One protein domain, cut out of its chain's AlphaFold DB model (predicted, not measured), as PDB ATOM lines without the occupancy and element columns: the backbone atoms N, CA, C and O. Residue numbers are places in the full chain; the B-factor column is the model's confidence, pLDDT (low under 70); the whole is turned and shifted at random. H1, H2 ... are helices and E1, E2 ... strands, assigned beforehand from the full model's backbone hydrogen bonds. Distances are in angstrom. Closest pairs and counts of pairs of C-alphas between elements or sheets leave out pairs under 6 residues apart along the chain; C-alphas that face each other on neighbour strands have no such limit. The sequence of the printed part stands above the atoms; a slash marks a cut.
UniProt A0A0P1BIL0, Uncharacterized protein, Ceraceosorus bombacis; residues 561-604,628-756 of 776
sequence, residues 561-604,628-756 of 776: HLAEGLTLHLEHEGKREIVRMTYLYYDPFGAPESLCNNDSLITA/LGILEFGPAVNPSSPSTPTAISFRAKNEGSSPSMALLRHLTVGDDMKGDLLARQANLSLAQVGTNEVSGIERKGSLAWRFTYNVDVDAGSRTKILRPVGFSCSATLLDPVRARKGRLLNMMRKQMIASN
ATOM      1  N   HIS A 561       0.280  85.610 -11.430       82.62
ATOM      2  CA  HIS A 561       1.255  84.547 -11.680       82.62
ATOM      3  C   HIS A 561       0.985  83.306 -10.818       82.62
ATOM      4  O   HIS A 561       1.143  82.188 -11.292       82.62
ATOM      5  N   LEU A 562       0.522  83.486  -9.576       87.69
ATOM      6  CA  LEU A 562       0.093  82.364  -8.732       87.69
ATOM      7  C   LEU A 562      -1.222  81.736  -9.228       87.69
ATOM      8  O   LEU A 562      -1.344  80.515  -9.222       87.69
ATOM      9  N   ALA A 563      -2.171  82.547  -9.710       89.50
ATOM     10  CA  ALA A 563      -3.436  82.068 -10.277       89.50
ATOM     11  C   ALA A 563      -3.265  81.315 -11.613       89.50
ATOM     12  O   ALA A 563      -4.003  80.371 -11.882       89.50
ATOM     13  N   GLU A 564      -2.285  81.706 -12.434       90.75
ATOM     14  CA  GLU A 564      -1.871  80.978 -13.646       90.75
ATOM     15  C   GLU A 564      -1.186  79.635 -13.329       90.75
ATOM     16  O   GLU A 564      -1.176  78.735 -14.171       90.75
ATOM     17  N   GLY A 565      -0.629  79.491 -12.122       94.12
ATOM     18  CA  GLY A 565       0.091  78.301 -11.685       94.12
ATOM     19  C   GLY A 565       1.456  78.123 -12.358       94.12
ATOM     20  O   GLY A 565       2.003  79.023 -13.000       94.12
ATOM     21  N   LEU A 566       2.020  76.927 -12.198       95.44
ATOM     22  CA  LEU A 566       3.273  76.512 -12.819       95.44
ATOM     23  C   LEU A 566       3.023  75.465 -13.897       95.44
ATOM     24  O   LEU A 566       2.156  74.605 -13.769       95.44
ATOM     25  N   THR A 567       3.853  75.500 -14.930       95.88
ATOM     26  CA  THR A 567       3.881  74.497 -15.986       95.88
ATOM     27  C   THR A 567       5.261  73.856 -16.027       95.88
ATOM     28  O   THR A 567       6.260  74.514 -16.336       95.88
ATOM     29  N   LEU A 568       5.316  72.563 -15.704       96.31
ATOM     30  CA  LEU A 568       6.511  71.738 -15.836       96.31
ATOM     31  C   LEU A 568       6.579  71.193 -17.261       96.31
ATOM     32  O   LEU A 568       5.603  70.633 -17.766       96.31
ATOM     33  N   HIS A 569       7.747  71.298 -17.886       95.69
ATOM     34  CA  HIS A 569       8.013  70.674 -19.178       95.69
ATOM     35  C   HIS A 569       8.920  69.474 -18.965       95.69
ATOM     36  O   HIS A 569      10.124  69.628 -18.733       95.69
ATOM     37  N   LEU A 570       8.325  68.288 -19.036       96.50
ATOM     38  CA  LEU A 570       9.027  67.020 -18.921       96.50
ATOM     39  C   LEU A 570       9.406  66.522 -20.318       96.50
ATOM     40  O   LEU A 570       8.655  66.699 -21.272       96.50
ATOM     41  N   GLU A 571      10.572  65.905 -20.459       95.75
ATOM     42  CA  GLU A 571      11.000  65.234 -21.683       95.75
ATOM     43  C   GLU A 571      11.350  63.778 -21.392       95.75
ATOM     44  O   GLU A 571      12.056  63.470 -20.435       95.75
ATOM     45  N   HIS A 572      10.877  62.877 -22.245       94.06
ATOM     46  CA  HIS A 572      11.223  61.462 -22.226       94.06
ATOM     47  C   HIS A 572      11.356  60.977 -23.664       94.06
ATOM     48  O   HIS A 572      10.446  61.146 -24.469       94.06
ATOM     49  N   GLU A 573      12.518  60.425 -24.015       91.06
ATOM     50  CA  GLU A 573      12.785  59.883 -25.361       91.06
ATOM     51  C   GLU A 573      12.501  60.872 -26.514       91.06
ATOM     52  O   GLU A 573      12.088  60.480 -27.603       91.06
ATOM     53  N   GLY A 574      12.715  62.171 -26.270       91.31
ATOM     54  CA  GLY A 574      12.440  63.255 -27.222       91.31
ATOM     55  C   GLY A 574      10.965  63.663 -27.327       91.31
ATOM     56  O   GLY A 574      10.649  64.621 -28.033       91.31
ATOM     57  N   LYS A 575      10.051  62.989 -26.618       93.12
ATOM     58  CA  LYS A 575       8.675  63.459 -26.418       93.12
ATOM     59  C   LYS A 575       8.649  64.468 -25.280       93.12
ATOM     60  O   LYS A 575       9.222  64.216 -24.223       93.12
ATOM     61  N   ARG A 576       7.967  65.594 -25.491       94.19
ATOM     62  CA  ARG A 576       7.761  66.634 -24.478       94.19
ATOM     63  C   ARG A 576       6.344  66.546 -23.932       94.19
ATOM     64  O   ARG A 576       5.392  66.750 -24.677       94.19
ATOM     65  N   GLU A 577       6.244  66.314 -22.635       95.38
ATOM     66  CA  GLU A 577       5.007  66.293 -21.866       95.38
ATOM     67  C   GLU A 577       4.887  67.575 -21.037       95.38
ATOM     68  O   GLU A 577       5.888  68.157 -20.601       95.38
ATOM     69  N   ILE A 578       3.656  68.041 -20.836       94.94
ATOM     70  CA  ILE A 578       3.368  69.316 -20.174       94.94
ATOM     71  C   ILE A 578       2.455  69.057 -18.975       94.94
ATOM     72  O   ILE A 578       1.309  68.643 -19.133       94.94
ATOM     73  N   VAL A 579       2.959  69.328 -17.771       95.62
ATOM     74  CA  VAL A 579       2.206  69.206 -16.515       95.62
ATOM     75  C   VAL A 579       1.852  70.595 -16.016       95.62
ATOM     76  O   VAL A 579       2.745  71.405 -15.782       95.62
ATOM     77  N   ARG A 580       0.565  70.852 -15.777       95.50
ATOM     78  CA  ARG A 580       0.107  72.053 -15.071       95.50
ATOM     79  C   ARG A 580      -0.041  71.776 -13.579       95.50
ATOM     80  O   ARG A 580      -0.561  70.733 -13.182       95.50
ATOM     81  N   MET A 581       0.392  72.729 -12.764       96.31
ATOM     82  CA  MET A 581       0.325  72.688 -11.310       96.31
ATOM     83  C   MET A 581      -0.280  73.984 -10.775       96.31
ATOM     84  O   MET A 581       0.144  75.080 -11.132       96.31
ATOM     85  N   THR A 582      -1.284  73.861  -9.917       95.75
ATOM     86  CA  THR A 582      -1.979  74.978  -9.274       95.75
ATOM     87  C   THR A 582      -1.304  75.350  -7.964       95.75
ATOM     88  O   THR A 582      -0.912  74.472  -7.197       95.75
ATOM     89  N   TYR A 583      -1.197  76.650  -7.691       96.19
ATOM     90  CA  TYR A 583      -0.754  77.164  -6.396       96.19
ATOM     91  C   TYR A 583      -1.656  76.649  -5.263       96.19
ATOM     92  O   TYR A 583      -2.880  76.693  -5.391       96.19
ATOM     93  N   LEU A 584      -1.048  76.171  -4.174       95.94
ATOM     94  CA  LEU A 584      -1.743  75.702  -2.974       95.94
ATOM     95  C   LEU A 584      -1.627  76.728  -1.844       95.94
ATOM     96  O   LEU A 584      -2.634  77.281  -1.407       95.94
ATOM     97  N   TYR A 585      -0.405  76.991  -1.373       96.25
ATOM     98  CA  TYR A 585      -0.154  77.908  -0.263       96.25
ATOM     99  C   TYR A 585       1.259  78.508  -0.293       96.25
ATOM    100  O   TYR A 585       2.123  78.115  -1.082       96.25
ATOM    101  N   TYR A 586       1.466  79.492   0.581       95.44
ATOM    102  CA  TYR A 586       2.729  80.179   0.818       95.44
ATOM    103  C   TYR A 586       3.073  80.074   2.302       95.44
ATOM    104  O   TYR A 586       2.289  80.510   3.144       95.44
ATOM    105  N   ASP A 587       4.237  79.515   2.609       95.38
ATOM    106  CA  ASP A 587       4.845  79.542   3.934       95.38
ATOM    107  C   ASP A 587       5.858  80.699   4.000       95.38
ATOM    108  O   ASP A 587       6.959  80.568   3.462       95.38
ATOM    109  N   PRO A 588       5.539  81.833   4.655       92.00
ATOM    110  CA  PRO A 588       6.454  82.969   4.767       92.00
ATOM    111  C   PRO A 588       7.698  82.687   5.625       92.00
ATOM    112  O   PRO A 588       8.656  83.455   5.549       92.00
ATOM    113  N   PHE A 589       7.694  81.627   6.440       92.25
ATOM    114  CA  PHE A 589       8.799  81.264   7.331       92.25
ATOM    115  C   PHE A 589       9.672  80.137   6.771       92.25
ATOM    116  O   PHE A 589      10.772  79.912   7.281       92.25
ATOM    117  N   GLY A 590       9.210  79.469   5.713       91.69
ATOM    118  CA  GLY A 590       9.913  78.392   5.034       91.69
ATOM    119  C   GLY A 590      11.280  78.832   4.515       91.69
ATOM    120  O   GLY A 590      11.386  79.712   3.663       91.69
ATOM    121  N   ALA A 591      12.339  78.200   5.018       90.69
ATOM    122  CA  ALA A 591      13.709  78.463   4.592       90.69
ATOM    123  C   ALA A 591      14.021  77.709   3.283       90.69
ATOM    124  O   ALA A 591      13.715  76.511   3.207       90.69
ATOM    125  N   PRO A 592      14.648  78.326   2.262       89.88
ATOM    126  CA  PRO A 592      14.958  77.651   0.998       89.88
ATOM    127  C   PRO A 592      15.828  76.397   1.189       89.88
ATOM    128  O   PRO A 592      15.683  75.427   0.449       89.88
ATOM    129  N   GLU A 593      16.662  76.355   2.228       90.38
ATOM    130  CA  GLU A 593      17.482  75.201   2.612       90.38
ATOM    131  C   GLU A 593      16.659  73.971   3.040       90.38
ATOM    132  O   GLU A 593      17.183  72.861   3.021       90.38
ATOM    133  N   SER A 594      15.381  74.135   3.407       92.56
ATOM    134  CA  SER A 594      14.475  73.023   3.751       92.56
ATOM    135  C   SER A 594      13.876  72.311   2.528       92.56
ATOM    136  O   SER A 594      13.279  71.240   2.654       92.56
ATOM    137  N   LEU A 595      14.046  72.886   1.331       93.75
ATOM    138  CA  LEU A 595      13.628  72.274   0.069       93.75
ATOM    139  C   LEU A 595      14.631  71.245  -0.457       93.75
ATOM    140  O   LEU A 595      14.289  70.475  -1.348       93.75
ATOM    141  N   CYS A 596      15.848  71.215   0.082       92.69
ATOM    142  CA  CYS A 596      16.882  70.271  -0.316       92.69
ATOM    143  C   CYS A 596      17.352  69.482   0.901       92.69
ATOM    144  O   CYS A 596      17.838  70.058   1.871       92.69
ATOM    145  N   ASN A 597      17.253  68.154   0.837       84.81
ATOM    146  CA  ASN A 597      17.693  67.282   1.925       84.81
ATOM    147  C   ASN A 597      19.215  67.421   2.115       84.81
ATOM    148  O   ASN A 597      20.011  66.909   1.319       84.81
ATOM    149  N   ASN A 598      19.610  68.159   3.160       64.69
ATOM    150  CA  ASN A 598      20.986  68.611   3.406       64.69
ATOM    151  C   ASN A 598      22.001  67.461   3.523       64.69
ATOM    152  O   ASN A 598      23.173  67.643   3.189       64.69
ATOM    153  N   ASP A 599      21.545  66.264   3.892       66.75
ATOM    154  CA  ASP A 599      22.344  65.034   3.966       66.75
ATOM    155  C   ASP A 599      23.040  64.698   2.630       66.75
ATOM    156  O   ASP A 599      24.180  64.221   2.603       66.75
ATOM    157  N   SER A 600      22.406  65.032   1.499       60.09
ATOM    158  CA  SER A 600      22.999  64.872   0.162       60.09
ATOM    159  C   SER A 600      24.135  65.873  -0.114       60.09
ATOM    160  O   SER A 600      25.165  65.521  -0.696       60.09
ATOM    161  N   LEU A 601      23.988  67.117   0.353       58.25
ATOM    162  CA  LEU A 601      24.925  68.222   0.119       58.25
ATOM    163  C   LEU A 601      26.174  68.152   1.002       58.25
ATOM    164  O   LEU A 601      27.261  68.520   0.550       58.25
ATOM    165  N   ILE A 602      26.038  67.658   2.235       56.19
ATOM    166  CA  ILE A 602      27.170  67.446   3.152       56.19
ATOM    167  C   ILE A 602      28.106  66.354   2.604       56.19
ATOM    168  O   ILE A 602      29.327  66.460   2.725       56.19
ATOM    169  N   THR A 603      27.544  65.338   1.944       53.72
ATOM    170  CA  THR A 603      28.293  64.164   1.476       53.72
ATOM    171  C   THR A 603      29.047  64.425   0.163       53.72
ATOM    172  O   THR A 603      30.196  64.008   0.016       53.72
ATOM    173  N   ALA A 604      28.461  65.180  -0.774       54.19
ATOM    174  CA  ALA A 604      29.019  65.376  -2.120       54.19
ATOM    175  C   ALA A 604      30.364  66.138  -2.182       54.19
ATOM    176  O   ALA A 604      31.074  66.027  -3.177       54.19
ATOM    177  N   LEU A 628      12.941  84.427   2.499       74.75
ATOM    178  CA  LEU A 628      12.162  84.223   1.287       74.75
ATOM    179  C   LEU A 628      11.375  82.925   1.396       74.75
ATOM    180  O   LEU A 628      11.882  81.861   1.038       74.75
ATOM    181  N   GLY A 629      10.136  83.055   1.868       91.56
ATOM    182  CA  GLY A 629       9.229  81.941   2.112       91.56
ATOM    183  C   GLY A 629       9.034  80.989   0.927       91.56
ATOM    184  O   GLY A 629       9.331  81.304  -0.231       91.56
ATOM    185  N   ILE A 630       8.481  79.817   1.220       94.50
ATOM    186  CA  ILE A 630       8.259  78.731   0.266       94.50
ATOM    187  C   ILE A 630       6.857  78.836  -0.330       94.50
ATOM    188  O   ILE A 630       5.872  79.007   0.379       94.50
ATOM    189  N   LEU A 631       6.759  78.688  -1.645       95.81
ATOM    190  CA  LEU A 631       5.507  78.506  -2.372       95.81
ATOM    191  C   LEU A 631       5.329  77.021  -2.694       95.81
ATOM    192  O   LEU A 631       6.266  76.390  -3.190       95.81
ATOM    193  N   GLU A 632       4.136  76.478  -2.463       96.94
ATOM    194  CA  GLU A 632       3.790  75.098  -2.812       96.94
ATOM    195  C   GLU A 632       2.713  75.034  -3.901       96.94
ATOM    196  O   GLU A 632       1.758  75.815  -3.921       96.94
ATOM    197  N   PHE A 633       2.880  74.081  -4.816       97.25
ATOM    198  CA  PHE A 633       2.027  73.834  -5.968       97.25
ATOM    199  C   PHE A 633       1.661  72.349  -6.041       97.25
ATOM    200  O   PHE A 633       2.526  71.482  -5.913       97.25
ATOM    201  N   GLY A 634       0.388  72.057  -6.297       96.88
ATOM    202  CA  GLY A 634      -0.156  70.708  -6.475       96.88
ATOM    203  C   GLY A 634      -0.598  70.464  -7.920       96.88
ATOM    204  O   GLY A 634      -0.664  71.412  -8.701       96.88
ATOM    205  N   PRO A 635      -0.902  69.220  -8.323       95.50
ATOM    206  CA  PRO A 635      -1.367  68.917  -9.674       95.50
ATOM    207  C   PRO A 635      -2.668  69.664  -9.978       95.50
ATOM    208  O   PRO A 635      -3.574  69.688  -9.147       95.50
ATOM    209  N   ALA A 636      -2.775  70.265 -11.164       92.00
ATOM    210  CA  ALA A 636      -3.980  70.995 -11.539       92.00
ATOM    211  C   ALA A 636      -5.184  70.043 -11.648       92.00
ATOM    212  O   ALA A 636      -5.253  69.207 -12.553       92.00
ATOM    213  N   VAL A 637      -6.153  70.182 -10.740       88.81
ATOM    214  CA  VAL A 637      -7.410  69.423 -10.787       88.81
ATOM    215  C   VAL A 637      -8.270  69.979 -11.920       88.81
ATOM    216  O   VAL A 637      -8.896  71.030 -11.787       88.81
ATOM    217  N   ASN A 638      -8.308  69.277 -13.054       82.44
ATOM    218  CA  ASN A 638      -9.207  69.627 -14.151       82.44
ATOM    219  C   ASN A 638     -10.662  69.358 -13.720       82.44
ATOM    220  O   ASN A 638     -11.007  68.196 -13.494       82.44
ATOM    221  N   PRO A 639     -11.549  70.372 -13.659       79.12
ATOM    222  CA  PRO A 639     -12.919  70.192 -13.168       79.12
ATOM    223  C   PRO A 639     -13.770  69.286 -14.073       79.12
ATOM    224  O   PRO A 639     -14.766  68.730 -13.627       79.12
ATOM    225  N   SER A 640     -13.366  69.104 -15.334       81.44
ATOM    226  CA  SER A 640     -13.977  68.177 -16.293       81.44
ATOM    227  C   SER A 640     -13.552  66.712 -16.116       81.44
ATOM    228  O   SER A 640     -14.173  65.833 -16.705       81.44
ATOM    229  N   SER A 641     -12.497  66.434 -15.344       78.50
ATOM    230  CA  SER A 641     -11.967  65.085 -15.102       78.50
ATOM    231  C   SER A 641     -11.381  64.985 -13.682       78.50
ATOM    232  O   SER A 641     -10.170  64.796 -13.524       78.50
ATOM    233  N   PRO A 642     -12.214  65.103 -12.629       72.75
ATOM    234  CA  PRO A 642     -11.746  65.143 -11.241       72.75
ATOM    235  C   PRO A 642     -11.132  63.820 -10.747       72.75
ATOM    236  O   PRO A 642     -10.482  63.804  -9.707       72.75
ATOM    237  N   SER A 643     -11.337  62.708 -11.460       63.19
ATOM    238  CA  SER A 643     -10.981  61.355 -11.011       63.19
ATOM    239  C   SER A 643      -9.542  60.914 -11.297       63.19
ATOM    240  O   SER A 643      -9.120  59.897 -10.747       63.19
ATOM    241  N   THR A 644      -8.779  61.631 -12.131       69.06
ATOM    242  CA  THR A 644      -7.432  61.185 -12.528       69.06
ATOM    243  C   THR A 644      -6.425  62.339 -12.504       69.06
ATOM    244  O   THR A 644      -6.496  63.208 -13.378       69.06
ATOM    245  N   PRO A 645      -5.456  62.370 -11.563       73.56
ATOM    246  CA  PRO A 645      -4.342  63.317 -11.642       73.56
ATOM    247  C   PRO A 645      -3.526  63.045 -12.909       73.56
ATOM    248  O   PRO A 645      -3.408  61.890 -13.325       73.56
ATOM    249  N   THR A 646      -2.962  64.098 -13.513       84.81
ATOM    250  CA  THR A 646      -2.217  64.039 -14.782       84.81
ATOM    251  C   THR A 646      -1.114  62.980 -14.732       84.81
ATOM    252  O   THR A 646      -0.051  63.190 -14.156       84.81
ATOM    253  N   ALA A 647      -1.395  61.828 -15.333       91.31
ATOM    254  CA  ALA A 647      -0.550  60.649 -15.306       91.31
ATOM    255  C   ALA A 647       0.199  60.536 -16.636       91.31
ATOM    256  O   ALA A 647      -0.424  60.458 -17.695       91.31
ATOM    257  N   ILE A 648       1.529  60.522 -16.585       92.94
ATOM    258  CA  ILE A 648       2.375  60.423 -17.773       92.94
ATOM    259  C   ILE A 648       2.872  58.985 -17.893       92.94
ATOM    260  O   ILE A 648       3.640  58.516 -17.054       92.94
ATOM    261  N   SER A 649       2.428  58.278 -18.933       93.00
ATOM    262  CA  SER A 649       2.889  56.917 -19.219       93.00
ATOM    263  C   SER A 649       4.205  56.954 -19.992       93.00
ATOM    264  O   SER A 649       4.262  57.366 -21.153       93.00
ATOM    265  N   PHE A 650       5.268  56.480 -19.351       90.62
ATOM    266  CA  PHE A 650       6.554  56.228 -19.976       90.62
ATOM    267  C   PHE A 650       6.660  54.748 -20.327       90.62
ATOM    268  O   PHE A 650       6.636  53.871 -19.461       90.62
ATOM    269  N   ARG A 651       6.810  54.446 -21.617       87.31
ATOM    270  CA  ARG A 651       7.084  53.076 -22.057       87.31
ATOM    271  C   ARG A 651       8.472  52.681 -21.564       87.31
ATOM    272  O   ARG A 651       9.451  53.278 -22.003       87.31
ATOM    273  N   ALA A 652       8.577  51.669 -20.701       79.62
ATOM    274  CA  ALA A 652       9.884  51.090 -20.437       79.62
ATOM    275  C   ALA A 652      10.349  50.402 -21.724       79.62
ATOM    276  O   ALA A 652       9.659  49.535 -22.274       79.62
ATOM    277  N   LYS A 653      11.518  50.802 -22.220       78.69
ATOM    278  CA  LYS A 653      12.259  49.977 -23.169       78.69
ATOM    279  C   LYS A 653      12.655  48.664 -22.484       78.69
ATOM    280  O   LYS A 653      12.705  48.581 -21.258       78.69
ATOM    281  N   ASN A 654      12.871  47.632 -23.296       78.50
ATOM    282  CA  ASN A 654      13.121  46.266 -22.834       78.50
ATOM    283  C   ASN A 654      14.266  46.210 -21.805       78.50
ATOM    284  O   ASN A 654      15.208  46.992 -21.889       78.50
ATOM    285  N   GLU A 655      14.202  45.244 -20.884       71.81
ATOM    286  CA  GLU A 655      14.963  45.160 -19.615       71.81
ATOM    287  C   GLU A 655      16.508  45.121 -19.723       71.81
ATOM    288  O   GLU A 655      17.182  45.015 -18.705       71.81
ATOM    289  N   GLY A 656      17.082  45.240 -20.926       78.62
ATOM    290  CA  GLY A 656      18.524  45.388 -21.169       78.62
ATOM    291  C   GLY A 656      18.966  46.753 -21.723       78.62
ATOM    292  O   GLY A 656      20.159  46.959 -21.924       78.62
ATOM    293  N   SER A 657      18.053  47.689 -22.008       76.50
ATOM    294  CA  SER A 657      18.430  49.053 -22.415       76.50
ATOM    295  C   SER A 657      18.645  49.961 -21.204       76.50
ATOM    296  O   SER A 657      17.961  49.790 -20.196       76.50
ATOM    297  N   SER A 658      19.526  50.958 -21.341       77.62
ATOM    298  CA  SER A 658      19.842  51.967 -20.320       77.62
ATOM    299  C   SER A 658      18.603  52.485 -19.576       77.62
ATOM    300  O   SER A 658      17.557  52.664 -20.213       77.62
ATOM    301  N   PRO A 659      18.702  52.760 -18.258       79.62
ATOM    302  CA  PRO A 659      17.558  53.154 -17.447       79.62
ATOM    303  C   PRO A 659      16.812  54.316 -18.098       79.62
ATOM    304  O   PRO A 659      17.394  55.334 -18.461       79.62
ATOM    305  N   SER A 660      15.505  54.135 -18.264       81.38
ATOM    306  CA  SER A 660      14.613  55.133 -18.840       81.38
ATOM    307  C   SER A 660      14.586  56.375 -17.943       81.38
ATOM    308  O   SER A 660      13.920  56.371 -16.912       81.38
ATOM    309  N   MET A 661      15.307  57.427 -18.326       88.81
ATOM    310  CA  MET A 661      15.342  58.700 -17.601       88.81
ATOM    311  C   MET A 661      14.345  59.681 -18.215       88.81
ATOM    312  O   MET A 661      14.357  59.907 -19.427       88.81
ATOM    313  N   ALA A 662      13.498  60.276 -17.377       94.00
ATOM    314  CA  ALA A 662      12.743  61.469 -17.744       94.00
ATOM    315  C   ALA A 662      13.510  62.720 -17.284       94.00
ATOM    316  O   ALA A 662      14.289  62.673 -16.332       94.00
ATOM    317  N   LEU A 663      13.310  63.839 -17.969       95.81
ATOM    318  CA  LEU A 663      14.027  65.096 -17.760       95.81
ATOM    319  C   LEU A 663      13.034  66.220 -17.479       95.81
ATOM    320  O   LEU A 663      12.249  66.577 -18.352       95.81
ATOM    321  N   LEU A 664      13.103  66.846 -16.307       96.31
ATOM    322  CA  LEU A 664      12.488  68.155 -16.096       96.31
ATOM    323  C   LEU A 664      13.358  69.197 -16.810       96.31
ATOM    324  O   LEU A 664      14.431  69.550 -16.321       96.31
ATOM    325  N   ARG A 665      12.933  69.646 -17.999       94.38
ATOM    326  CA  ARG A 665      13.723  70.571 -18.829       94.38
ATOM    327  C   ARG A 665      13.547  72.031 -18.450       94.38
ATOM    328  O   ARG A 665      14.525  72.772 -18.467       94.38
ATOM    329  N   HIS A 666      12.299  72.436 -18.229       92.38
ATOM    330  CA  HIS A 666      11.901  73.834 -18.089       92.38
ATOM    331  C   HIS A 666      10.771  73.971 -17.072       92.38
ATOM    332  O   HIS A 666       9.911  73.090 -16.967       92.38
ATOM    333  N   LEU A 667      10.731  75.120 -16.407       93.56
ATOM    334  CA  LEU A 667       9.669  75.524 -15.492       93.56
ATOM    335  C   LEU A 667       9.147  76.892 -15.918       93.56
ATOM    336  O   LEU A 667       9.915  77.849 -15.948       93.56
ATOM    337  N   THR A 668       7.860  77.006 -16.223       93.06
ATOM    338  CA  THR A 668       7.253  78.270 -16.670       93.06
ATOM    339  C   THR A 668       6.061  78.651 -15.799       93.06
ATOM    340  O   THR A 668       5.468  77.792 -15.152       93.06
ATOM    341  N   VAL A 669       5.699  79.935 -15.776       91.88
ATOM    342  CA  VAL A 669       4.459  80.416 -15.137       91.88
ATOM    343  C   VAL A 669       3.339  80.380 -16.167       91.88
ATOM    344  O   VAL A 669       3.520  80.906 -17.270       91.88
ATOM    345  N   GLY A 670       2.214  79.742 -15.833       89.44
ATOM    346  CA  GLY A 670       1.121  79.503 -16.774       89.44
ATOM    347  C   GLY A 670       1.631  78.944 -18.105       89.44
ATOM    348  O   GLY A 670       2.448  78.021 -18.138       89.44
ATOM    349  N   ASP A 671       1.207  79.559 -19.208       87.62
ATOM    350  CA  ASP A 671       1.641  79.202 -20.563       87.62
ATOM    351  C   ASP A 671       2.820  80.062 -21.095       87.62
ATOM    352  O   ASP A 671       3.150  79.982 -22.282       87.62
ATOM    353  N   ASP A 672       3.494  80.891 -20.271       86.25
ATOM    354  CA  ASP A 672       4.613  81.727 -20.753       86.25
ATOM    355  C   ASP A 672       5.915  80.932 -20.947       86.25
ATOM    356  O   ASP A 672       6.869  81.007 -20.168       86.25
ATOM    357  N   MET A 673       6.003  80.251 -22.091       79.88
ATOM    358  CA  MET A 673       7.205  79.560 -22.576       79.88
ATOM    359  C   MET A 673       8.463  80.447 -22.695       79.88
ATOM    360  O   MET A 673       9.541  79.937 -22.997       79.88
ATOM    361  N   LYS A 674       8.364  81.774 -22.515       82.00
ATOM    362  CA  LYS A 674       9.492  82.719 -22.629       82.00
ATOM    363  C   LYS A 674      10.193  82.972 -21.292       82.00
ATOM    364  O   LYS A 674      11.233  83.640 -21.291       82.00
ATOM    365  N   GLY A 675       9.625  82.501 -20.185       80.19
ATOM    366  CA  GLY A 675      10.140  82.671 -18.830       80.19
ATOM    367  C   GLY A 675      10.505  81.341 -18.189       80.19
ATOM    368  O   GLY A 675       9.835  80.937 -17.247       80.19
ATOM    369  N   ASP A 676      11.556  80.679 -18.680       89.31
ATOM    370  CA  ASP A 676      12.119  79.521 -17.976       89.31
ATOM    371  C   ASP A 676      12.741  79.975 -16.647       89.31
ATOM    372  O   ASP A 676      13.600  80.865 -16.609       89.31
ATOM    373  N   LEU A 677      12.229  79.418 -15.556       87.75
ATOM    374  CA  LEU A 677      12.551  79.794 -14.184       87.75
ATOM    375  C   LEU A 677      13.694  78.965 -13.600       87.75
ATOM    376  O   LEU A 677      14.378  79.456 -12.693       87.75
ATOM    377  N   LEU A 678      13.892  77.755 -14.130       87.25
ATOM    378  CA  LEU A 678      15.033  76.893 -13.843       87.25
ATOM    379  C   LEU A 678      16.212  77.304 -14.731       87.25
ATOM    380  O   LEU A 678      16.062  77.538 -15.928       87.25
ATOM    381  N   ALA A 679      17.408  77.384 -14.154       86.31
ATOM    382  CA  ALA A 679      18.649  77.488 -14.916       86.31
ATOM    383  C   ALA A 679      19.258  76.108 -15.218       86.31
ATOM    384  O   ALA A 679      20.177  76.017 -16.035       86.31
ATOM    385  N   ARG A 680      18.789  75.049 -14.545       88.06
ATOM    386  CA  ARG A 680      19.274  73.671 -14.691       88.06
ATOM    387  C   ARG A 680      18.130  72.695 -14.928       88.06
ATOM    388  O   ARG A 680      17.088  72.780 -14.289       88.06
ATOM    389  N   GLN A 681      18.371  71.741 -15.822       94.38
ATOM    390  CA  GLN A 681      17.497  70.587 -16.017       94.38
ATOM    391  C   GLN A 681      17.695  69.589 -14.872       94.38
ATOM    392  O   GLN A 681      18.770  69.556 -14.266       94.38
ATOM    393  N   ALA A 682      16.688  68.760 -14.605       95.25
ATOM    394  CA  ALA A 682      16.754  67.751 -13.555       95.25
ATOM    395  C   ALA A 682      16.392  66.355 -14.067       95.25
ATOM    396  O   ALA A 682      15.397  66.169 -14.769       95.25
ATOM    397  N   ASN A 683      17.200  65.371 -13.679       95.88
ATOM    398  CA  ASN A 683      16.984  63.964 -13.989       95.88
ATOM    399  C   ASN A 683      15.925  63.385 -13.049       95.88
ATOM    400  O   ASN A 683      16.108  63.396 -11.834       95.88
ATOM    401  N   LEU A 684      14.847  62.843 -13.608       96.12
ATOM    402  CA  LEU A 684      13.810  62.126 -12.878       96.12
ATOM    403  C   LEU A 684      14.086  60.623 -12.972       96.12
ATOM    404  O   LEU A 684      14.101  60.041 -14.064       96.12
ATOM    405  N   SER A 685      14.316  59.998 -11.819       94.38
ATOM    406  CA  SER A 685      14.470  58.552 -11.718       94.38
ATOM    407  C   SER A 685      13.119  57.885 -11.932       94.38
ATOM    408  O   SER A 685      12.199  58.045 -11.139       94.38
ATOM    409  N   LEU A 686      13.015  57.083 -12.988       94.00
ATOM    410  CA  LEU A 686      11.911  56.139 -13.162       94.00
ATOM    411  C   LEU A 686      12.310  54.732 -12.697       94.00
ATOM    412  O   LEU A 686      11.601  53.769 -12.982       94.00
ATOM    413  N   ALA A 687      13.466  54.556 -12.050       92.19
ATOM    414  CA  ALA A 687      13.941  53.238 -11.636       92.19
ATOM    415  C   ALA A 687      13.087  52.683 -10.484       92.19
ATOM    416  O   ALA A 687      12.542  51.584 -10.603       92.19
ATOM    417  N   GLN A 688      12.925  53.485  -9.429       93.88
ATOM    418  CA  GLN A 688      12.247  53.136  -8.186       93.88
ATOM    419  C   GLN A 688      10.740  53.411  -8.265       93.88
ATOM    420  O   GLN A 688      10.318  54.519  -8.589       93.88
ATOM    421  N   VAL A 689       9.941  52.391  -7.949       95.44
ATOM    422  CA  VAL A 689       8.479  52.481  -7.816       95.44
ATOM    423  C   VAL A 689       8.132  53.133  -6.472       95.44
ATOM    424  O   VAL A 689       8.815  52.889  -5.478       95.44
ATOM    425  N   GLY A 690       7.073  53.943  -6.439       96.38
ATOM    426  CA  GLY A 690       6.644  54.714  -5.270       96.38
ATOM    427  C   GLY A 690       7.021  56.196  -5.349       96.38
ATOM    428  O   GLY A 690       7.275  56.735  -6.430       96.38
ATOM    429  N   THR A 691       7.014  56.876  -4.203       97.31
ATOM    430  CA  THR A 691       7.308  58.313  -4.114       97.31
ATOM    431  C   THR A 691       8.799  58.584  -4.265       97.31
ATOM    432  O   THR A 691       9.626  58.030  -3.548       97.31
ATOM    433  N   ASN A 692       9.122  59.471  -5.198       96.88
ATOM    434  CA  ASN A 692      10.456  59.944  -5.518       96.88
ATOM    435  C   ASN A 692      10.493  61.476  -5.366       96.88
ATOM    436  O   ASN A 692       9.508  62.175  -5.622       96.88
ATOM    437  N   GLU A 693      11.652  62.006  -4.986       96.50
ATOM    438  CA  GLU A 693      11.905  63.442  -4.859       96.50
ATOM    439  C   GLU A 693      13.135  63.810  -5.691       96.50
ATOM    440  O   GLU A 693      14.135  63.093  -5.692       96.50
ATOM    441  N   VAL A 694      13.074  64.940  -6.391       95.75
ATOM    442  CA  VAL A 694      14.243  65.587  -6.990       95.75
ATOM    443  C   VAL A 694      14.215  67.057  -6.601       95.75
ATOM    444  O   VAL A 694      13.245  67.760  -6.883       95.75
ATOM    445  N   SER A 695      15.277  67.532  -5.961       95.94
ATOM    446  CA  SER A 695      15.419  68.916  -5.517       95.94
ATOM    447  C   SER A 695      16.727  69.534  -6.017       95.94
ATOM    448  O   SER A 695      17.652  68.834  -6.437       95.94
ATOM    449  N   GLY A 696      16.792  70.865  -6.041       93.94
ATOM    450  CA  GLY A 696      17.932  71.586  -6.592       93.94
ATOM    451  C   GLY A 696      18.100  72.988  -6.021       93.94
ATOM    452  O   GLY A 696      17.134  73.725  -5.824       93.94
ATOM    453  N   ILE A 697      19.363  73.365  -5.808       92.38
ATOM    454  CA  ILE A 697      19.773  74.701  -5.368       92.38
ATOM    455  C   ILE A 697      20.470  75.429  -6.518       92.38
ATOM    456  O   ILE A 697      21.395  74.910  -7.149       92.38
ATOM    457  N   GLU A 698      20.081  76.678  -6.746       89.12
ATOM    458  CA  GLU A 698      20.739  77.595  -7.666       89.12
ATOM    459  C   GLU A 698      21.271  78.838  -6.934       89.12
ATOM    460  O   GLU A 698      20.955  79.115  -5.778       89.12
ATOM    461  N   ARG A 699      22.126  79.611  -7.620       82.12
ATOM    462  CA  ARG A 699      22.609  80.935  -7.174       82.12
ATOM    463  C   ARG A 699      23.055  80.993  -5.701       82.12
ATOM    464  O   ARG A 699      22.685  81.908  -4.968       82.12
ATOM    465  N   LYS A 700      23.912  80.046  -5.301       80.12
ATOM    466  CA  LYS A 700      24.546  79.979  -3.969       80.12
ATOM    467  C   LYS A 700      23.573  79.816  -2.779       80.12
ATOM    468  O   LYS A 700      23.936  80.224  -1.685       80.12
ATOM    469  N   GLY A 701      22.377  79.253  -2.971       77.31
ATOM    470  CA  GLY A 701      21.393  79.038  -1.891       77.31
ATOM    471  C   GLY A 701      20.112  79.857  -2.054       77.31
ATOM    472  O   GLY A 701      19.033  79.368  -1.752       77.31
ATOM    473  N   SER A 702      20.213  81.057  -2.637       82.75
ATOM    474  CA  SER A 702      19.100  82.023  -2.776       82.75
ATOM    475  C   SER A 702      17.894  81.552  -3.609       82.75
ATOM    476  O   SER A 702      16.851  82.213  -3.635       82.75
ATOM    477  N   LEU A 703      18.042  80.442  -4.334       89.44
ATOM    478  CA  LEU A 703      16.995  79.785  -5.103       89.44
ATOM    479  C   LEU A 703      17.036  78.293  -4.796       89.44
ATOM    480  O   LEU A 703      18.049  77.647  -5.066       89.44
ATOM    481  N   ALA A 704      15.932  77.749  -4.305       93.88
ATOM    482  CA  ALA A 704      15.778  76.319  -4.083       93.88
ATOM    483  C   ALA A 704      14.411  75.852  -4.586       93.88
ATOM    484  O   ALA A 704      13.441  76.620  -4.601       93.88
ATOM    485  N   TRP A 705      14.348  74.603  -5.027       96.44
ATOM    486  CA  TRP A 705      13.123  73.964  -5.484       96.44
ATOM    487  C   TRP A 705      13.156  72.459  -5.220       96.44
ATOM    488  O   TRP A 705      14.224  71.850  -5.161       96.44
ATOM    489  N   ARG A 706      11.969  71.872  -5.088       97.19
ATOM    490  CA  ARG A 706      11.721  70.451  -4.853       97.19
ATOM    491  C   ARG A 706      10.553  69.997  -5.710       97.19
ATOM    492  O   ARG A 706       9.487  70.603  -5.661       97.19
ATOM    493  N   PHE A 707      10.744  68.928  -6.470       97.69
ATOM    494  CA  PHE A 707       9.699  68.256  -7.226       97.69
ATOM    495  C   PHE A 707       9.482  66.849  -6.667       97.69
ATOM    496  O   PHE A 707      10.393  66.020  -6.677       97.69
ATOM    497  N   THR A 708       8.263  66.586  -6.210       97.62
ATOM    498  CA  THR A 708       7.829  65.296  -5.669       97.62
ATOM    499  C   THR A 708       6.901  64.623  -6.672       97.62
ATOM    500  O   THR A 708       5.951  65.240  -7.166       97.62
ATOM    501  N   TYR A 709       7.155  63.354  -6.977       97.88
ATOM    502  CA  TYR A 709       6.381  62.568  -7.938       97.88
ATOM    503  C   TYR A 709       6.306  61.099  -7.521       97.88
ATOM    504  O   TYR A 709       7.246  60.554  -6.952       97.88
ATOM    505  N   ASN A 710       5.199  60.436  -7.837       97.25
ATOM    506  CA  ASN A 710       5.068  58.989  -7.699       97.25
ATOM    507  C   ASN A 710       5.382  58.318  -9.036       97.25
ATOM    508  O   ASN A 710       5.029  58.837 -10.095       97.25
ATOM    509  N   VAL A 711       6.025  57.155  -8.982       96.75
ATOM    510  CA  VAL A 711       6.233  56.268 -10.128       96.75
ATOM    511  C   VAL A 711       5.478  54.974  -9.857       96.75
ATOM    512  O   VAL A 711       5.893  54.186  -9.011       96.75
ATOM    513  N   ASP A 712       4.392  54.745 -10.584       96.12
ATOM    514  CA  ASP A 712       3.640  53.491 -10.540       96.12
ATOM    515  C   ASP A 712       4.072  52.568 -11.690       96.12
ATOM    516  O   ASP A 712       4.629  53.013 -12.699       96.12
ATOM    517  N   VAL A 713       3.764  51.276 -11.573       94.75
ATOM    518  CA  VAL A 713       3.824  50.320 -12.690       94.75
ATOM    519  C   VAL A 713       2.396  49.953 -13.060       94.75
ATOM    520  O   VAL A 713       1.608  49.587 -12.191       94.75
ATOM    521  N   ASP A 714       2.058  50.063 -14.340       93.88
ATOM    522  CA  ASP A 714       0.745  49.659 -14.831       93.88
ATOM    523  C   ASP A 714       0.610  48.125 -14.819       93.88
ATOM    524  O   ASP A 714       1.428  47.410 -15.394       93.88
ATOM    525  N   ALA A 715      -0.429  47.597 -14.170       90.06
ATOM    526  CA  ALA A 715      -0.531  46.169 -13.854       90.06
ATOM    527  C   ALA A 715      -0.622  45.247 -15.089       90.06
ATOM    528  O   ALA A 715      -0.364  44.049 -14.977       90.06
ATOM    529  N   GLY A 716      -0.988  45.788 -16.258       87.75
ATOM    530  CA  GLY A 716      -1.046  45.055 -17.527       87.75
ATOM    531  C   GLY A 716       0.063  45.394 -18.526       87.75
ATOM    532  O   GLY A 716       0.155  44.741 -19.566       87.75
ATOM    533  N   SER A 717       0.902  46.404 -18.266       84.81
ATOM    534  CA  SER A 717       1.886  46.871 -19.244       84.81
ATOM    535  C   SER A 717       3.243  47.170 -18.617       84.81
ATOM    536  O   SER A 717       3.362  47.655 -17.500       84.81
ATOM    537  N   ARG A 718       4.319  46.959 -19.384       87.75
ATOM    538  CA  ARG A 718       5.675  47.409 -19.015       87.75
ATOM    539  C   ARG A 718       5.815  48.938 -19.153       87.75
ATOM    540  O   ARG A 718       6.831  49.430 -19.634       87.75
ATOM    541  N   THR A 719       4.779  49.702 -18.810       92.69
ATOM    542  CA  THR A 719       4.839  51.163 -18.746       92.69
ATOM    543  C   THR A 719       4.950  51.598 -17.294       92.69
ATOM    544  O   THR A 719       4.321  51.035 -16.395       92.69
ATOM    545  N   LYS A 720       5.808  52.587 -17.061       93.81
ATOM    546  CA  LYS A 720       5.926  53.260 -15.775       93.81
ATOM    547  C   LYS A 720       5.142  54.556 -15.854       93.81
ATOM    548  O   LYS A 720       5.350  55.345 -16.773       93.81
ATOM    549  N   ILE A 721       4.232  54.762 -14.916       95.38
ATOM    550  CA  ILE A 721       3.371  55.939 -14.879       95.38
ATOM    551  C   ILE A 721       3.963  56.919 -13.872       95.38
ATOM    552  O   ILE A 721       3.974  56.640 -12.677       95.38
ATOM    553  N   LEU A 722       4.434  58.075 -14.339       96.44
ATOM    554  CA  LEU A 722       4.808  59.176 -13.458       96.44
ATOM    555  C   LEU A 722       3.571  60.020 -13.146       96.44
ATOM    556  O   LEU A 722       2.909  60.534 -14.050       96.44
ATOM    557  N   ARG A 723       3.287  60.195 -11.856       96.50
ATOM    558  CA  ARG A 723       2.274  61.120 -11.343       96.50
ATOM    559  C   ARG A 723       2.971  62.246 -10.582       96.50
ATOM    560  O   ARG A 723       3.573  61.976  -9.545       96.50
ATOM    561  N   PRO A 724       2.902  63.500 -11.050       96.75
ATOM    562  CA  PRO A 724       3.300  64.659 -10.258       96.75
ATOM    563  C   PRO A 724       2.508  64.677  -8.943       96.75
ATOM    564  O   PRO A 724       1.294  64.477  -8.965       96.75
ATOM    565  N   VAL A 725       3.181  64.901  -7.814       96.88
ATOM    566  CA  VAL A 725       2.554  64.977  -6.478       96.88
ATOM    567  C   VAL A 725       2.598  66.404  -5.948       96.88
ATOM    568  O   VAL A 725       1.593  66.901  -5.457       96.88
ATOM    569  N   GLY A 726       3.737  67.083  -6.086       97.12
ATOM    570  CA  GLY A 726       3.905  68.448  -5.599       97.12
ATOM    571  C   GLY A 726       5.159  69.111  -6.156       97.12
ATOM    572  O   GLY A 726       6.121  68.440  -6.532       97.12
ATOM    573  N   PHE A 727       5.147  70.437  -6.212       97.62
ATOM    574  CA  PHE A 727       6.315  71.250  -6.517       97.62
ATOM    575  C   PHE A 727       6.410  72.384  -5.496       97.62
ATOM    576  O   PHE A 727       5.481  73.177  -5.361       97.62
ATOM    577  N   SER A 728       7.527  72.472  -4.784       97.38
ATOM    578  CA  SER A 728       7.798  73.516  -3.793       97.38
ATOM    579  C   SER A 728       8.979  74.365  -4.263       97.38
ATOM    580  O   SER A 728       9.968  73.819  -4.753       97.38
ATOM    581  N   CYS A 729       8.931  75.688  -4.111       96.06
ATOM    582  CA  CYS A 729      10.053  76.564  -4.466       96.06
ATOM    583  C   CYS A 729      10.159  77.811  -3.588       96.06
ATOM    584  O   CYS A 729       9.174  78.273  -3.020       96.06
ATOM    585  N   SER A 730      11.359  78.387  -3.500       94.25
ATOM    586  CA  SER A 730      11.556  79.685  -2.852       94.25
ATOM    587  C   SER A 730      10.796  80.790  -3.598       94.25
ATOM    588  O   SER A 730      10.786  80.822  -4.830       94.25
ATOM    589  N   ALA A 731      10.202  81.753  -2.886       91.75
ATOM    590  CA  ALA A 731       9.427  82.836  -3.505       91.75
ATOM    591  C   ALA A 731      10.239  83.669  -4.520       91.75
ATOM    592  O   ALA A 731       9.710  84.117  -5.543       91.75
ATOM    593  N   THR A 732      11.556  83.803  -4.317       89.25
ATOM    594  CA  THR A 732      12.494  84.391  -5.292       89.25
ATOM    595  C   THR A 732      12.509  83.688  -6.645       89.25
ATOM    596  O   THR A 732      12.843  84.332  -7.649       89.25
ATOM    597  N   LEU A 733      12.157  82.399  -6.719       89.50
ATOM    598  CA  LEU A 733      12.102  81.644  -7.971       89.50
ATOM    599  C   LEU A 733      10.995  82.157  -8.902       89.50
ATOM    600  O   LEU A 733      11.148  82.042 -10.121       89.50
ATOM    601  N   LEU A 734       9.959  82.820  -8.379       86.94
ATOM    602  CA  LEU A 734       8.887  83.405  -9.195       86.94
ATOM    603  C   LEU A 734       9.013  84.921  -9.409       86.94
ATOM    604  O   LEU A 734       8.175  85.496 -10.096       86.94
ATOM    605  N   ASP A 735      10.067  85.570  -8.892       82.12
ATOM    606  CA  ASP A 735      10.226  87.024  -9.027       82.12
ATOM    607  C   ASP A 735      10.193  87.484 -10.503       82.12
ATOM    608  O   ASP A 735      11.122  87.194 -11.273       82.12
ATOM    609  N   PRO A 736       9.169  88.258 -10.923       67.12
ATOM    610  CA  PRO A 736       9.063  88.726 -12.294       67.12
ATOM    611  C   PRO A 736      10.127  89.786 -12.616       67.12
ATOM    612  O   PRO A 736      10.369  90.072 -13.791       67.12
ATOM    613  N   VAL A 737      10.781  90.405 -11.625       71.69
ATOM    614  CA  VAL A 737      11.973  91.240 -11.840       71.69
ATOM    615  C   VAL A 737      13.176  90.354 -12.177       71.69
ATOM    616  O   VAL A 737      13.837  90.616 -13.185       71.69
ATOM    617  N   ARG A 738      13.414  89.254 -11.444       70.62
ATOM    618  CA  ARG A 738      14.415  88.219 -11.775       70.62
ATOM    619  C   ARG A 738      14.177  87.612 -13.157       70.62
ATOM    620  O   ARG A 738      15.127  87.573 -13.942       70.62
ATOM    621  N   ALA A 739      12.949  87.210 -13.488       62.34
ATOM    622  CA  ALA A 739      12.607  86.656 -14.804       62.34
ATOM    623  C   ALA A 739      12.897  87.663 -15.935       62.34
ATOM    624  O   ALA A 739      13.574  87.342 -16.916       62.34
ATOM    625  N   ARG A 740      12.491  88.933 -15.765       66.19
ATOM    626  CA  ARG A 740      12.799  90.015 -16.719       66.19
ATOM    627  C   ARG A 740      14.301  90.309 -16.824       66.19
ATOM    628  O   ARG A 740      14.793  90.491 -17.936       66.19
ATOM    629  N   LYS A 741      15.045  90.311 -15.712       65.94
ATOM    630  CA  LYS A 741      16.503  90.539 -15.691       65.94
ATOM    631  C   LYS A 741      17.266  89.392 -16.360       65.94
ATOM    632  O   LYS A 741      18.172  89.654 -17.147       65.94
ATOM    633  N   GLY A 742      16.874  88.141 -16.113       62.09
ATOM    634  CA  GLY A 742      17.419  86.963 -16.794       62.09
ATOM    635  C   GLY A 742      17.168  87.006 -18.301       62.09
ATOM    636  O   GLY A 742      18.100  86.848 -19.089       62.09
ATOM    637  N   ARG A 743      15.937  87.332 -18.713       62.59
ATOM    638  CA  ARG A 743      15.568  87.504 -20.126       62.59
ATOM    639  C   ARG A 743      16.349  88.628 -20.810       62.59
ATOM    640  O   ARG A 743      16.824  88.422 -21.924       62.59
ATOM    641  N   LEU A 744      16.534  89.776 -20.153       58.16
ATOM    642  CA  LEU A 744      17.349  90.879 -20.675       58.16
ATOM    643  C   LEU A 744      18.817  90.464 -20.843       58.16
ATOM    644  O   LEU A 744      19.379  90.667 -21.914       58.16
ATOM    645  N   LEU A 745      19.419  89.828 -19.833       61.50
ATOM    646  CA  LEU A 745      20.804  89.348 -19.900       61.50
ATOM    647  C   LEU A 745      20.999  88.295 -20.999       61.50
ATOM    648  O   LEU A 745      21.972  88.369 -21.746       61.50
ATOM    649  N   ASN A 746      20.066  87.353 -21.155       69.56
ATOM    650  CA  ASN A 746      20.120  86.362 -22.231       69.56
ATOM    651  C   ASN A 746      19.922  86.996 -23.617       69.56
ATOM    652  O   ASN A 746      20.582  86.584 -24.569       69.56
ATOM    653  N   MET A 747      19.073  88.020 -23.741       63.00
ATOM    654  CA  MET A 747      18.909  88.773 -24.989       63.00
ATOM    655  C   MET A 747      20.169  89.578 -25.337       63.00
ATOM    656  O   MET A 747      20.625  89.514 -26.474       63.00
ATOM    657  N   MET A 748      20.779  90.258 -24.359       63.56
ATOM    658  CA  MET A 748      22.041  90.986 -24.542       63.56
ATOM    659  C   MET A 748      23.196  90.048 -24.902       63.56
ATOM    660  O   MET A 748      23.932  90.339 -25.837       63.56
ATOM    661  N   ARG A 749      23.327  88.889 -24.237       76.00
ATOM    662  CA  ARG A 749      24.310  87.856 -24.613       76.00
ATOM    663  C   ARG A 749      24.098  87.371 -26.043       76.00
ATOM    664  O   ARG A 749      25.055  87.333 -26.805       76.00
ATOM    665  N   LYS A 750      22.856  87.045 -26.431       77.75
ATOM    666  CA  LYS A 750      22.540  86.642 -27.811       77.75
ATOM    667  C   LYS A 750      22.918  87.728 -28.818       77.75
ATOM    668  O   LYS A 750      23.529  87.399 -29.825       77.75
ATOM    669  N   GLN A 751      22.622  88.996 -28.528       77.00
ATOM    670  CA  GLN A 751      23.013  90.120 -29.384       77.00
ATOM    671  C   GLN A 751      24.538  90.264 -29.484       77.00
ATOM    672  O   GLN A 751      25.051  90.279 -30.594       77.00
ATOM    673  N   MET A 752      25.263  90.292 -28.360       72.75
ATOM    674  CA  MET A 752      26.724  90.476 -28.332       72.75
ATOM    675  C   MET A 752      27.516  89.307 -28.933       72.75
ATOM    676  O   MET A 752      28.609  89.520 -29.454       72.75
ATOM    677  N   ILE A 753      27.006  88.075 -28.831       75.06
ATOM    678  CA  ILE A 753      27.659  86.888 -29.399       75.06
ATOM    679  C   ILE A 753      27.352  86.787 -30.897       75.06
ATOM    680  O   ILE A 753      28.275  86.602 -31.684       75.06
ATOM    681  N   ALA A 754      26.093  86.977 -31.313       68.56
ATOM    682  CA  ALA A 754      25.734  86.950 -32.732       68.56
ATOM    683  C   ALA A 754      26.413  88.085 -33.521       68.56
ATOM    684  O   ALA A 754      26.939  87.846 -34.602       68.56
ATOM    685  N   SER A 755      26.493  89.299 -32.961       67.12
ATOM    686  CA  SER A 755      27.070  90.457 -33.658       67.12
ATOM    687  C   SER A 755      28.585  90.394 -33.887       67.12
ATOM    688  O   SER A 755      29.102  91.252 -34.591       67.12
ATOM    689  N   ASN A 756      29.305  89.449 -33.269       58.66
ATOM    690  CA  ASN A 756      30.764  89.315 -33.394       58.66
ATOM    691  C   ASN A 756      31.210  88.154 -34.301       58.66
ATOM    692  O   ASN A 756      32.403  88.017 -34.557       58.66
TER     693      ASN A 756
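What this domain is: This is residues 561 to 604 and 628 to 756 of the 776 residues of an uncharacterized protein of Ceraceosorus bombacis (UniProt A0A0P1BIL0). Strands E1, E2, E3, E5, E6, E7, E8 and E9 wrap round into a nearly closed barrel, with its open seam between E6 and E7, and the short strand E4 beside one end of E9. H4 sits at one end of the barrel and H5 leads away from there, with residues 744 to 756 sticking out. The printed part has 173 residues with five named helices and nine named strands, in the order H1 E1 E2 H2 H3 E3 E4 E5 E6 E7 E8 E9 H4 H5. The sheet is branched and its neighbour pairs are antiparallel; the class is mixed, helices and strands. The whole is compact, with a radius of gyration of the C-alphas of 17.3 A and spans of 52 by 44 by 44 A.

How they stand to each other: H1, residues 561 to 564, is on the strongly twisted sheet at a height of 6.7 A, over none of its strands. E1, residues 566 to 572, and E2, residues 575 to 587, form a hairpin, with N 568 and O 579 at 2.8 A. E2 bends by 63 degrees at residue 584; its residues 581 to 587 pair with E3, residues 630 to 635, with N 584 and O 632 at 2.8 A. H2, residues 592 to 595, is on the sheet, only just over E8, residues 703 to 713; their closest C-alphas, of Pro 592 and Ala 704, are 5.3 A apart. H3, residues 598 to 604, is not on the sheet. E5, residues 661 to 669, pairs with E1, N 569 and O 666 at 3.0 A, and forms a hairpin with E6, residues 682 to 685, N 664 and O 682 at 2.8 A. The closest C-alphas of E6 and E7, residues 690 to 698, are those of Leu 684 and Val 694, 6.8 A. E7, E8 and E9, residues 719 to 730, form a meander, each strand the antiparallel neighbour of the one before, with N 694 and O 707 at 2.9 A and N 708 and O 726 at 2.9 A. E3 and E4, residues 648 to 651, lie on one side of E9, with N 633 and O 727 at 2.8 A and N 650 and O 720 at 2.8 A. H4, residues 731 to 734, is on the sheet; H5, residues 736 to 754, is not. Every O i to N i+4 pair is within hydrogen-bond range in H5, 2 of 3 in H3; H1, H2 and H4 are too short for one.

Where its parts are: H1 begins at C-alpha 561 (1.255, 84.547, -11.680). E2 spans 34.6 A, E8 33.2 A and E9 33.3 A. H5 spans 26.4 A and ends at C-alpha 754 (25.734, 86.950, -32.732).

The domain as a whole: The two C-alphas farthest apart, of Ala 715 and Asn 756, are 56.8 A apart. Residues 605 to 627 are not printed, and C-alphas 604 and 628 are 25.5 A apart across this cut. The links E3 to E4 and E5 to E6 are long. The mean pLDDT of the printed part is 86.4, with residues 598 to 604 and 739 to 748 among those under 70.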